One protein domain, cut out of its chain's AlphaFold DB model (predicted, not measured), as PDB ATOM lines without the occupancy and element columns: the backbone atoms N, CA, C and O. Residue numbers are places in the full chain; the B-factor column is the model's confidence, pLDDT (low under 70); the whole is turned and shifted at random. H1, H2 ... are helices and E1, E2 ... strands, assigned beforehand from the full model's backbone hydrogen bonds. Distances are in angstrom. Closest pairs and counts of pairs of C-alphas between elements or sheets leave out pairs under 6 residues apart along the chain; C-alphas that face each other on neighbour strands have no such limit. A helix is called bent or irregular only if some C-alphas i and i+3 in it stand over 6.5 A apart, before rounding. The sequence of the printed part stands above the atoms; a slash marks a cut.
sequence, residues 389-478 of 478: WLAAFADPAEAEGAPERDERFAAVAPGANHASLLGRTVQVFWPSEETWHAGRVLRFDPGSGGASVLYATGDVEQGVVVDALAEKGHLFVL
ATOM      1  N   TRP A 389     -36.646  32.851  26.436       77.44
ATOM      2  CA  TRP A 389     -37.811  33.356  27.169       77.44
ATOM      3  C   TRP A 389     -37.508  34.578  28.049       77.44
ATOM      4  O   TRP A 389     -38.418  35.364  28.307       77.44
ATOM      5  N   LEU A 390     -36.247  34.798  28.451       75.69
ATOM      6  CA  LEU A 390     -35.847  35.994  29.202       75.69
ATOM      7  C   LEU A 390     -36.031  37.292  28.401       75.69
ATOM      8  O   LEU A 390     -36.176  38.354  28.994       75.69
ATOM      9  N   ALA A 391     -36.132  37.224  27.068       75.06
ATOM     10  CA  ALA A 391     -36.452  38.379  26.225       75.06
ATOM     11  C   ALA A 391     -37.885  38.935  26.421       75.06
ATOM     12  O   ALA A 391     -38.251  39.913  25.770       75.06
ATOM     13  N   ALA A 392     -38.702  38.323  27.290       69.94
ATOM     14  CA  ALA A 392     -39.981  38.870  27.749       69.94
ATOM     15  C   ALA A 392     -39.844  39.883  28.911       69.94
ATOM     16  O   ALA A 392     -40.799  40.612  29.198       69.94
ATOM     17  N   PHE A 393     -38.687  39.943  29.575       70.19
ATOM     18  CA  PHE A 393     -38.385  40.888  30.658       70.19
ATOM     19  C   PHE A 393     -37.613  42.096  30.117       70.19
ATOM     20  O   PHE A 393     -36.922  41.990  29.100       70.19
ATOM     21  N   ALA A 394     -37.766  43.256  30.760       63.59
ATOM     22  CA  ALA A 394     -37.105  44.484  30.323       63.59
ATOM     23  C   ALA A 394     -35.702  44.608  30.936       63.59
ATOM     24  O   ALA A 394     -34.773  45.047  30.253       63.59
ATOM     25  N   ASP A 395     -35.548  44.164  32.184       66.25
ATOM     26  CA  ASP A 395     -34.268  44.008  32.871       66.25
ATOM     27  C   ASP A 395     -34.102  42.536  33.311       66.25
ATOM     28  O   ASP A 395     -35.035  41.970  33.883       66.25
ATOM     29  N   PRO A 396     -32.953  41.871  33.070       62.84
ATOM     30  CA  PRO A 396     -32.713  40.526  33.597       62.84
ATOM     31  C   PRO A 396     -32.826  40.437  35.130       62.84
ATOM     32  O   PRO A 396     -33.184  39.373  35.628       62.84
ATOM     33  N   ALA A 397     -32.608  41.526  35.876       62.25
ATOM     34  CA  ALA A 397     -32.790  41.544  37.328       62.25
ATOM     35  C   ALA A 397     -34.258  41.327  37.757       62.25
ATOM     36  O   ALA A 397     -34.502  40.701  38.783       62.25
ATOM     37  N   GLU A 398     -35.242  41.755  36.950       66.25
ATOM     38  CA  GLU A 398     -36.675  41.471  37.185       66.25
ATOM     39  C   GLU A 398     -36.980  39.964  37.119       66.25
ATOM     40  O   GLU A 398     -37.959  39.496  37.701       66.25
ATOM     41  N   ALA A 399     -36.152  39.211  36.391       69.06
ATOM     42  CA  ALA A 399     -36.269  37.769  36.247       69.06
ATOM     43  C   ALA A 399     -35.420  37.006  37.283       69.06
ATOM     44  O   ALA A 399     -35.850  35.957  37.762       69.06
ATOM     45  N   GLU A 400     -34.233  37.522  37.622       69.81
ATOM     46  CA  GLU A 400     -33.271  36.927  38.568       69.81
ATOM     47  C   GLU A 400     -33.647  37.138  40.047       69.81
ATOM     48  O   GLU A 400     -33.224  36.356  40.890       69.81
ATOM     49  N   GLY A 401     -34.459  38.150  40.377       75.50
ATOM     50  CA  GLY A 401     -35.009  38.320  41.725       75.50
ATOM     51  C   GLY A 401     -35.644  39.692  41.953       75.50
ATOM     52  O   GLY A 401     -34.953  40.662  42.265       75.50
ATOM     53  N   ALA A 402     -36.972  39.774  41.851       74.69
ATOM     54  CA  ALA A 402     -37.731  41.000  42.105       74.69
ATOM     55  C   ALA A 402     -38.293  41.041  43.546       74.69
ATOM     56  O   ALA A 402     -38.794  40.023  44.025       74.69
ATOM     57  N   PRO A 403     -38.286  42.192  44.247       68.69
ATOM     58  CA  PRO A 403     -38.931  42.323  45.561       68.69
ATOM     59  C   PRO A 403     -40.466  42.382  45.468       68.69
ATOM     60  O   PRO A 403     -41.166  42.094  46.434       68.69
ATOM     61  N   GLU A 404     -41.007  42.736  44.299       73.88
ATOM     62  CA  GLU A 404     -42.444  42.828  44.033       73.88
ATOM     63  C   GLU A 404     -42.845  41.850  42.920       73.88
ATOM     64  O   GLU A 404     -42.064  41.559  42.010       73.88
ATOM     65  N   ARG A 405     -44.079  41.331  42.985       76.12
ATOM     66  CA  ARG A 405     -44.623  40.433  41.958       76.12
ATOM     67  C   ARG A 405     -44.962  41.226  40.698       76.12
ATOM     68  O   ARG A 405     -45.655  42.238  40.769       76.12
ATOM     69  N   ASP A 406     -44.591  40.704  39.536       76.00
ATOM     70  CA  ASP A 406     -44.962  41.295  38.252       76.00
ATOM     71  C   ASP A 406     -46.486  41.156  38.016       76.00
ATOM     72  O   ASP A 406     -47.078  40.087  38.200       76.00
ATOM     73  N   GLU A 407     -47.159  42.247  37.642       77.12
ATOM     74  CA  GLU A 407     -48.604  42.260  37.363       77.12
ATOM     75  C   GLU A 407     -48.989  41.541  36.064       77.12
ATOM     76  O   GLU A 407     -50.158  41.198  35.875       77.12
ATOM     77  N   ARG A 408     -48.029  41.267  35.174       77.69
ATOM     78  CA  ARG A 408     -48.256  40.525  33.925       77.69
ATOM     79  C   ARG A 408     -48.594  39.051  34.162       77.69
ATOM     80  O   ARG A 408     -49.153  38.418  33.269       77.69
ATOM     81  N   PHE A 409     -48.261  38.505  35.332       79.81
ATOM     82  CA  PHE A 409     -48.421  37.088  35.645       79.81
ATOM     83  C   PHE A 409     -49.767  36.813  36.334       79.81
ATOM     84  O   PHE A 409     -50.102  37.401  37.363       79.81
ATOM     85  N   ALA A 410     -50.538  35.873  35.789       82.94
ATOM     86  CA  ALA A 410     -51.820  35.435  36.333       82.94
ATOM     87  C   ALA A 410     -51.637  34.376  37.434       82.94
ATOM     88  O   ALA A 410     -50.752  33.527  37.346       82.94
ATOM     89  N   ALA A 411     -52.487  34.392  38.464       79.88
ATOM     90  CA  ALA A 411     -52.419  33.412  39.551       79.88
ATOM     91  C   ALA A 411     -52.691  31.987  39.040       79.88
ATOM     92  O   ALA A 411     -53.666  31.755  38.320       79.88
ATOM     93  N   VAL A 412     -51.854  31.023  39.434       81.56
ATOM     94  CA  VAL A 412     -52.102  29.607  39.135       81.56
ATOM     95  C   VAL A 412     -53.164  29.075  40.097       81.56
ATOM     96  O   VAL A 412     -53.015  29.172  41.310       81.56
ATOM     97  N   ALA A 413     -54.245  28.506  39.561       76.94
ATOM     98  CA  ALA A 413     -55.303  27.926  40.382       76.94
ATOM     99  C   ALA A 413     -54.844  26.598  41.032       76.94
ATOM    100  O   ALA A 413     -54.372  25.710  40.308       76.94
ATOM    101  N   PRO A 414     -54.999  26.419  42.359       73.94
ATOM    102  CA  PRO A 414     -54.736  25.141  43.019       73.94
ATOM    103  C   PRO A 414     -55.764  24.081  42.591       73.94
ATOM    104  O   PRO A 414     -56.921  24.399  42.303       73.94
ATOM    105  N   GLY A 415     -55.344  22.819  42.511       66.00
ATOM    106  CA  GLY A 415     -56.175  21.687  42.081       66.00
ATOM    107  C   GLY A 415     -56.515  21.657  40.583       66.00
ATOM    108  O   GLY A 415     -57.327  20.835  40.151       66.00
ATOM    109  N   ALA A 416     -55.931  22.547  39.775       68.81
ATOM    110  CA  ALA A 416     -56.033  22.510  38.316       68.81
ATOM    111  C   ALA A 416     -55.122  21.422  37.704       68.81
ATOM    112  O   ALA A 416     -54.338  20.785  38.394       68.81
ATOM    113  N   ASN A 417     -55.186  21.210  36.383       71.94
ATOM    114  CA  ASN A 417     -54.201  20.372  35.687       71.94
ATOM    115  C   ASN A 417     -53.058  21.238  35.128       71.94
ATOM    116  O   ASN A 417     -53.165  21.838  34.049       71.94
ATOM    117  N   HIS A 418     -51.944  21.286  35.860       78.50
ATOM    118  CA  HIS A 418     -50.781  22.126  35.550       78.50
ATOM    119  C   HIS A 418     -49.901  21.608  34.408       78.50
ATOM    120  O   HIS A 418     -48.910  22.251  34.072       78.50
ATOM    121  N   ALA A 419     -50.284  20.530  33.709       76.88
ATOM    122  CA  ALA A 419     -49.652  20.171  32.432       76.88
ATOM    123  C   ALA A 419     -49.753  21.312  31.393       76.88
ATOM    124  O   ALA A 419     -48.946  21.396  30.472       76.88
ATOM    125  N   SER A 420     -50.709  22.228  31.577       78.62
ATOM    126  CA  SER A 420     -50.856  23.482  30.827       78.62
ATOM    127  C   SER A 420     -49.763  24.538  31.088       78.62
ATOM    128  O   SER A 420     -49.659  25.492  30.315       78.62
ATOM    129  N   LEU A 421     -48.933  24.367  32.129       81.31
ATOM    130  CA  LEU A 421     -47.764  25.212  32.403       81.31
ATOM    131  C   LEU A 421     -46.536  24.827  31.560       81.31
ATOM    132  O   LEU A 421     -45.606  25.622  31.461       81.31
ATOM    133  N   LEU A 422     -46.507  23.637  30.947       84.88
ATOM    134  CA  LEU A 422     -45.360  23.145  30.173       84.88
ATOM    135  C   LEU A 422     -44.901  24.154  29.105       84.88
ATOM    136  O   LEU A 422     -45.652  24.520  28.202       84.88
ATOM    137  N   GLY A 423     -43.639  24.577  29.194       80.81
ATOM    138  CA  GLY A 423     -43.011  25.541  28.292       80.81
ATOM    139  C   GLY A 423     -43.328  27.016  28.566       80.81
ATOM    140  O   GLY A 423     -42.682  27.865  27.940       80.81
ATOM    141  N   ARG A 424     -44.256  27.331  29.484       85.56
ATOM    142  CA  ARG A 424     -44.578  28.702  29.919       85.56
ATOM    143  C   ARG A 424     -43.562  29.246  30.919       85.56
ATOM    144  O   ARG A 424     -42.890  28.485  31.619       85.56
ATOM    145  N   THR A 425     -43.517  30.572  31.003       87.56
ATOM    146  CA  THR A 425     -42.833  31.302  32.074       87.56
ATOM    147  C   THR A 425     -43.737  31.367  33.306       87.56
ATOM    148  O   THR A 425     -44.938  31.608  33.194       87.56
ATOM    149  N   VAL A 426     -43.157  31.166  34.481       88.38
ATOM    150  CA  VAL A 426     -43.782  31.269  35.801       88.38
ATOM    151  C   VAL A 426     -42.973  32.220  36.681       88.38
ATOM    152  O   VAL A 426     -41.780  32.410  36.447       88.38
ATOM    153  N   GLN A 427     -43.612  32.801  37.692       86.81
ATOM    154  CA  GLN A 427     -42.945  33.539  38.763       86.81
ATOM    155  C   GLN A 427     -43.216  32.818  40.090       86.81
ATOM    156  O   GLN A 427     -44.369  32.501  40.396       86.81
ATOM    157  N   VAL A 428     -42.152  32.520  40.836       87.12
ATOM    158  CA  VAL A 428     -42.159  31.733  42.078       87.12
ATOM    159  C   VAL A 428     -41.657  32.605  43.224       87.12
ATOM    160  O   VAL A 428     -40.611  33.237  43.094       87.12
ATOM    161  N   PHE A 429     -42.371  32.633  44.349       84.38
ATOM    162  CA  PHE A 429     -41.912  33.329  45.555       84.38
ATOM    163  C   PHE A 429     -41.039  32.430  46.430       84.38
ATOM    164  O   PHE A 429     -41.422  31.293  46.725       84.38
ATOM    165  N   TRP A 430     -39.909  32.969  46.891       81.31
ATOM    166  CA  TRP A 430     -38.915  32.290  47.721       81.31
ATOM    167  C   TRP A 430     -38.895  32.878  49.144       81.31
ATOM    168  O   TRP A 430     -38.244  33.894  49.385       81.31
ATOM    169  N   PRO A 431     -39.571  32.251  50.131       74.62
ATOM    170  CA  PRO A 431     -39.740  32.833  51.470       74.62
ATOM    171  C   PRO A 431     -38.454  32.967  52.296       74.62
ATOM    172  O   PRO A 431     -38.468  33.619  53.331       74.62
ATOM    173  N   SER A 432     -37.358  32.328  51.876       70.44
ATOM    174  CA  SER A 432     -36.027  32.470  52.481       70.44
ATOM    175  C   SER A 432     -35.280  33.727  52.031       70.44
ATOM    176  O   SER A 432     -34.301  34.104  52.668       70.44
ATOM    177  N   GLU A 433     -35.713  34.344  50.930       73.88
ATOM    178  CA  GLU A 433     -35.078  35.514  50.308       73.88
ATOM    179  C   GLU A 433     -36.030  36.718  50.202       73.88
ATOM    180  O   GLU A 433     -35.592  37.817  49.881       73.88
ATOM    181  N   GLU A 434     -37.325  36.507  50.466       77.75
ATOM    182  CA  GLU A 434     -38.422  37.471  50.276       77.75
ATOM    183  C   GLU A 434     -38.542  38.004  48.829       77.75
ATOM    184  O   GLU A 434     -39.085  39.082  48.589       77.75
ATOM    185  N   THR A 435     -38.091  37.219  47.843       83.31
ATOM    186  CA  THR A 435     -38.036  37.595  46.421       83.31
ATOM    187  C   THR A 435     -38.890  36.717  45.503       83.31
ATOM    188  O   THR A 435     -39.195  35.550  45.770       83.31
ATOM    189  N   TRP A 436     -39.265  37.304  44.367       84.44
ATOM    190  CA  TRP A 436     -39.945  36.676  43.244       84.44
ATOM    191  C   TRP A 436     -38.949  36.338  42.136       84.44
ATOM    192  O   TRP A 436     -38.401  37.222  41.479       84.44
ATOM    193  N   HIS A 437     -38.765  35.044  41.897       83.88
ATOM    194  CA  HIS A 437     -37.877  34.491  40.878       83.88
ATOM    195  C   HIS A 437     -38.671  34.076  39.643       83.88
ATOM    196  O   HIS A 437     -39.662  33.346  39.752       83.88
ATOM    197  N   ALA A 438     -38.245  34.498  38.455       87.00
ATOM    198  CA  ALA A 438     -38.833  34.021  37.211       87.00
ATOM    199  C   ALA A 438     -38.169  32.721  36.749       87.00
ATOM    200  O   ALA A 438     -36.951  32.552  36.821       87.00
ATOM    201  N   GLY A 439     -38.968  31.814  36.197       87.12
ATOM    202  CA  GLY A 439     -38.485  30.570  35.611       87.12
ATOM    203  C   GLY A 439     -39.386  30.050  34.502       87.12
ATOM    204  O   GLY A 439     -40.476  30.564  34.267       87.12
ATOM    205  N   ARG A 440     -38.952  29.004  33.807       87.94
ATOM    206  CA  ARG A 440     -39.708  28.342  32.741       87.94
ATOM    207  C   ARG A 440     -39.909  26.872  33.064       87.94
ATOM    208  O   ARG A 440     -38.948  26.154  33.337       87.94
ATOM    209  N   VAL A 441     -41.151  26.401  32.993       88.38
ATOM    210  CA  VAL A 441     -41.479  25.000  33.293       88.38
ATOM    211  C   VAL A 441     -40.989  24.110  32.151       88.38
ATOM    212  O   VAL A 441     -41.575  24.087  31.068       88.38
ATOM    213  N   LEU A 442     -39.911  23.362  32.385       83.94
ATOM    214  CA  LEU A 442     -39.344  22.434  31.407       83.94
ATOM    215  C   LEU A 442     -40.134  21.125  31.323       83.94
ATOM    216  O   LEU A 442     -40.289  20.541  30.250       83.94
ATOM    217  N   ARG A 443     -40.612  20.652  32.475       83.06
ATOM    218  CA  ARG A 443     -41.322  19.383  32.643       83.06
ATOM    219  C   ARG A 443     -42.348  19.510  33.765       83.06
ATOM    220  O   ARG A 443     -42.172  20.301  34.681       83.06
ATOM    221  N   PHE A 444     -43.392  18.698  33.695       85.44
ATOM    222  CA  PHE A 444     -44.386  18.504  34.740       85.44
ATOM    223  C   PHE A 444     -44.711  17.013  34.790       85.44
ATOM    224  O   PHE A 444     -44.890  16.389  33.738       85.44
ATOM    225  N   ASP A 445     -44.739  16.440  35.986       82.38
ATOM    226  CA  ASP A 445     -45.171  15.069  36.225       82.38
ATOM    227  C   ASP A 445     -46.539  15.061  36.935       82.38
ATOM    228  O   ASP A 445     -46.607  15.336  38.136       82.38
ATOM    229  N   PRO A 446     -47.634  14.707  36.235       74.56
ATOM    230  CA  PRO A 446     -48.963  14.645  36.837       74.56
ATOM    231  C   PRO A 446     -49.120  13.500  37.853       74.56
ATOM    232  O   PRO A 446     -50.145  13.442  38.522       74.56
ATOM    233  N   GLY A 447     -48.148  12.584  37.970       73.94
ATOM    234  CA  GLY A 447     -48.139  11.541  38.999       73.94
ATOM    235  C   GLY A 447     -47.654  12.019  40.373       73.94
ATOM    236  O   GLY A 447     -48.042  11.436  41.382       73.94
ATOM    237  N   SER A 448     -46.832  13.072  40.419       73.69
ATOM    238  CA  SER A 448     -46.254  13.627  41.656       73.69
ATOM    239  C   SER A 448     -46.630  15.088  41.928       73.69
ATOM    240  O   SER A 448     -46.323  15.601  43.001       73.69
ATOM    241  N   GLY A 449     -47.252  15.780  40.965       77.12
ATOM    242  CA  GLY A 449     -47.476  17.231  41.022       77.12
ATOM    243  C   GLY A 449     -46.186  18.053  40.887       77.12
ATOM    244  O   GLY A 449     -46.205  19.271  41.066       77.12
ATOM    245  N   GLY A 450     -45.056  17.399  40.591       82.75
ATOM    246  CA  GLY A 450     -43.739  18.015  40.508       82.75
ATOM    247  C   GLY A 450     -43.450  18.606  39.130       82.75
ATOM    248  O   GLY A 450     -43.470  17.906  38.115       82.75
ATOM    249  N   ALA A 451     -43.105  19.889  39.092       85.25
ATOM    250  CA  ALA A 451     -42.479  20.524  37.945       85.25
ATOM    251  C   ALA A 451     -40.947  20.372  37.966       85.25
ATOM    252  O   ALA A 451     -40.319  20.145  39.005       85.25
ATOM    253  N   SER A 452     -40.337  20.543  36.796       84.50
ATOM    254  CA  SER A 452     -38.946  20.973  36.663       84.50
ATOM    255  C   SER A 452     -38.940  22.389  36.100       84.50
ATOM    256  O   SER A 452     -39.557  22.621  35.057       84.50
ATOM    257  N   VAL A 453     -38.271  23.321  36.773       86.25
ATOM    258  CA  VAL A 453     -38.291  24.757  36.452       86.25
ATOM    259  C   VAL A 453     -36.863  25.231  36.207       86.25
ATOM    260  O   VAL A 453     -35.994  24.994  37.037       86.25
ATOM    261  N   LEU A 454     -36.633  25.872  35.060       82.81
ATOM    262  CA  LEU A 454     -35.393  26.570  34.715       82.81
ATOM    263  C   LEU A 454     -35.530  28.038  35.119       82.81
ATOM    264  O   LEU A 454     -36.270  28.763  34.456       82.81
ATOM    265  N   TYR A 455     -34.867  28.469  36.187       85.25
ATOM    266  CA  TYR A 455     -34.906  29.859  36.650       85.25
ATOM    267  C   TYR A 455     -34.013  30.776  35.809       85.25
ATOM    268  O   TYR A 455     -33.159  30.318  35.046       85.25
ATOM    269  N   ALA A 456     -34.207  32.091  35.941       79.00
ATOM    270  CA  ALA A 456     -33.425  33.105  35.234       79.00
ATOM    271  C   ALA A 456     -31.918  33.057  35.551       79.00
ATOM    272  O   ALA A 456     -31.110  33.374  34.678       79.00
ATOM    273  N   THR A 457     -31.547  32.577  36.745       72.38
ATOM    274  CA  THR A 457     -30.161  32.280  37.154       72.38
ATOM    275  C   THR A 457     -29.476  31.236  36.259       72.38
ATOM    276  O   THR A 457     -28.249  31.196  36.170       72.38
ATOM    277  N   GLY A 458     -30.259  30.395  35.574       69.94
ATOM    278  CA  GLY A 458     -29.804  29.220  34.828       69.94
ATOM    279  C   GLY A 458     -29.941  27.898  35.591       69.94
ATOM    280  O   GLY A 458     -29.687  26.843  35.008       69.94
ATOM    281  N   ASP A 459     -30.365  27.928  36.856       75.38
ATOM    282  CA  ASP A 459     -30.577  26.725  37.664       75.38
ATOM    283  C   ASP A 459     -31.836  25.960  37.239       75.38
ATOM    284  O   ASP A 459     -32.872  26.553  36.931       75.38
ATOM    285  N   VAL A 460     -31.761  24.624  37.255       81.75
ATOM    286  CA  VAL A 460     -32.899  23.738  36.971       81.75
ATOM    287  C   VAL A 460     -33.273  22.949  38.217       81.75
ATOM    288  O   VAL A 460     -32.673  21.911  38.514       81.75
ATOM    289  N   GLU A 461     -34.313  23.397  38.911       79.38
ATOM    290  CA  GLU A 461     -34.923  22.616  39.985       79.38
ATOM    291  C   GLU A 461     -35.818  21.500  39.441       79.38
ATOM    292  O   GLU A 461     -36.361  21.574  38.334       79.38
ATOM    293  N   GLN A 462     -35.986  20.440  40.236       84.38
ATOM    294  CA  GLN A 462     -36.786  19.264  39.896       84.38
ATOM    295  C   GLN A 462     -37.602  18.816  41.110       84.38
ATOM    296  O   GLN A 462     -37.065  18.706  42.208       84.38
ATOM    297  N   GLY A 463     -38.886  18.517  40.904       78.44
ATOM    298  CA  GLY A 463     -39.804  18.158  41.989       78.44
ATOM    299  C   GLY A 463     -40.458  19.366  42.666       78.44
ATOM    300  O   GLY A 463     -40.981  19.228  43.767       78.44
ATOM    301  N   VAL A 464     -40.456  20.535  42.013       81.38
ATOM    302  CA  VAL A 464     -41.132  21.751  42.488       81.38
ATOM    303  C   VAL A 464     -42.638  21.480  42.538       81.38
ATOM    304  O   VAL A 464     -43.277  21.369  41.491       81.38
ATOM    305  N   VAL A 465     -43.204  21.302  43.735       85.12
ATOM    306  CA  VAL A 465     -44.605  20.877  43.910       85.12
ATOM    307  C   VAL A 465     -45.544  22.035  43.575       85.12
ATOM    308  O   VAL A 465     -45.696  22.976  44.354       85.12
ATOM    309  N   VAL A 466     -46.173  21.961  42.401       81.81
ATOM    310  CA  VAL A 466     -46.900  23.084  41.790       81.81
ATOM    311  C   VAL A 466     -48.118  23.491  42.620       81.81
ATOM    312  O   VAL A 466     -48.288  24.675  42.909       81.81
ATOM    313  N   ASP A 467     -48.923  22.522  43.069       80.06
ATOM    314  CA  ASP A 467     -50.092  22.785  43.921       80.06
ATOM    315  C   ASP A 467     -49.713  23.443  45.250       80.06
ATOM    316  O   ASP A 467     -50.301  24.451  45.620       80.06
ATOM    317  N   ALA A 468     -48.672  22.953  45.930       82.19
ATOM    318  CA  ALA A 468     -48.256  23.478  47.234       82.19
ATOM    319  C   ALA A 468     -47.702  24.918  47.180       82.19
ATOM    320  O   ALA A 468     -47.577  25.568  48.224       82.19
ATOM    321  N   LEU A 469     -47.355  25.418  45.987       82.50
ATOM    322  CA  LEU A 469     -47.035  26.826  45.738       82.50
ATOM    323  C   LEU A 469     -48.276  27.620  45.301       82.50
ATOM    324  O   LEU A 469     -48.460  28.746  45.760       82.50
ATOM    325  N   ALA A 470     -49.152  27.038  44.477       82.94
ATOM    326  CA  ALA A 470     -50.422  27.645  44.071       82.94
ATOM    327  C   ALA A 470     -51.369  27.885  45.266       82.94
ATOM    328  O   ALA A 470     -51.912  28.978  45.408       82.94
ATOM    329  N   GLU A 471     -51.504  26.914  46.178       82.19
ATOM    330  CA  GLU A 471     -52.289  27.019  47.421       82.19
ATOM    331  C   GLU A 471     -51.820  28.161  48.329       82.19
ATOM    332  O   GLU A 471     -52.631  28.800  48.997       82.19
ATOM    333  N   LYS A 472     -50.512  28.441  48.341       81.19
ATOM    334  CA  LYS A 472     -49.911  29.535  49.119       81.19
ATOM    335  C   LYS A 472     -49.971  30.883  48.399       81.19
ATOM    336  O   LYS A 472     -49.583  31.889  48.977       81.19
ATOM    337  N   GLY A 473     -50.407  30.920  47.137       81.06
ATOM    338  CA  GLY A 473     -50.296  32.109  46.292       81.06
ATOM    339  C   GLY A 473     -48.846  32.480  45.962       81.06
ATOM    340  O   GLY A 473     -48.565  33.640  45.696       81.06
ATOM    341  N   HIS A 474     -47.918  31.518  45.993       85.56
ATOM    342  CA  HIS A 474     -46.488  31.695  45.704       85.56
ATOM    343  C   HIS A 474     -46.130  31.363  44.241       85.56
ATOM    344  O   HIS A 474     -44.950  31.265  43.911       85.56
ATOM    345  N   LEU A 475     -47.124  31.151  43.368       84.25
ATOM    346  CA  LEU A 475     -46.927  30.775  41.966       84.25
ATOM    347  C   LEU A 475     -47.889  31.515  41.027       84.25
ATOM    348  O   LEU A 475     -49.112  31.386  41.128       84.25
ATOM    349  N   PHE A 476     -47.319  32.216  40.051       84.56
ATOM    350  CA  PHE A 476     -48.041  32.883  38.968       84.56
ATOM    351  C   PHE A 476     -47.461  32.472  37.600       84.56
ATOM    352  O   PHE A 476     -46.349  31.952  37.524       84.56
ATOM    353  N   VAL A 477     -48.208  32.673  36.511       87.44
ATOM    354  CA  VAL A 477     -47.871  32.218  35.148       87.44
ATOM    355  C   VAL A 477     -48.154  33.290  34.086       87.44
ATOM    356  O   VAL A 477     -49.120  34.042  34.203       87.44
ATOM    357  N   LEU A 478     -47.319  33.324  33.043       82.06
ATOM    358  CA  LEU A 478     -47.447  34.158  31.838       82.06
ATOM    359  C   LEU A 478     -48.057  33.354  30.669       82.06
ATOM    360  O   LEU A 478     -47.644  32.185  30.466       82.06
TER     361      LEU A 478
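Overview. This is residues 389 to 478 of the 478 residues of the protein "Hypothetical protein" of Micromonas pusilla (UniProt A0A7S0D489). A strongly twisted antiparallel sheet of five strands is bent over along its longest strand, E2, into a partly rolled wall that stays open between its edge strands E4 and E5, where H4 links them. H1 and H2 sit at one end of the long axis and the turn between E2 and E3 at the other, while the long stretch 401 to 417 passes beside E5, pairing with it at residues 410 to 411. The printed part has 90 residues, with four short helices and five strands in the order H1 H2 H3 E1 E2 E3 E4 H4 E5; the sheet's order is E4 E3 E2 E1 E5, and the class is mixed, helices and strands. The whole is compact, with a radius of gyration of the C-alphas of 11.9 A, yet elongated, spanning 35 by 23 by 22 A.

Along the chain. H1, residues 389 to 392, begins at C-alpha 389 (-37.811, 33.356, 27.169). H2 is residues 396 to 400 and H3 residues 418 to 421. E1, residues 425 to 430, is 16.2 A long. E2, residues 435 to 445, measures 25.7 A from C-alpha 435 (-38.036, 37.595, 46.421) and bends by 79 degrees at residue 442. E3, residues 450 to 455, is 15.3 A long, and E4, residues 460 to 465, 13.9 A. H4 is residues 466 to 470. E5, residues 475 to 477, ends at C-alpha 477 (-47.871, 32.218, 35.148).

Arrangement. E1 to E4 form a meander, each strand the antiparallel neighbour of the one before, in three hairpins. Between E1 and E2, N 428 and O 437 are 2.8 A apart; between E2 and E3, N 442 and O 452 are 2.8 A apart; between E3 and E4, N 451 and O 464 are 2.8 A apart. E5 is antiparallel to E1 at 163 degrees, with N 427 and O 476 at 2.9 A; these four N and O pairs are within hydrogen-bond range. E4 and E5 are apart. H4 is on the sheet at a height of 6.4 A, on the same face as H3, whose height is 6.1 A; the closest C-alphas of H4 and E5 are Leu 469 and Leu 475, 5.5 A. H2 is on the sheet, its Ala 399 and Ala 438 of E2 being the closest C-alphas, 4.6 A. H1 only grazes the sheet. Every O i to N i+4 pair is within range in H2 and H4; H1 and H3 are too short for one.

Size, cuts and confidence. The C-alphas farthest apart, those of Asp 395 and Gly 447, are 35.8 A apart. The printed part has no cut; H2 to H3 is a long link of 17 residues, and the other links are tight. The mean pLDDT of the printed part is 78.9, with 12 residues under 70, among them residues 394 to 400.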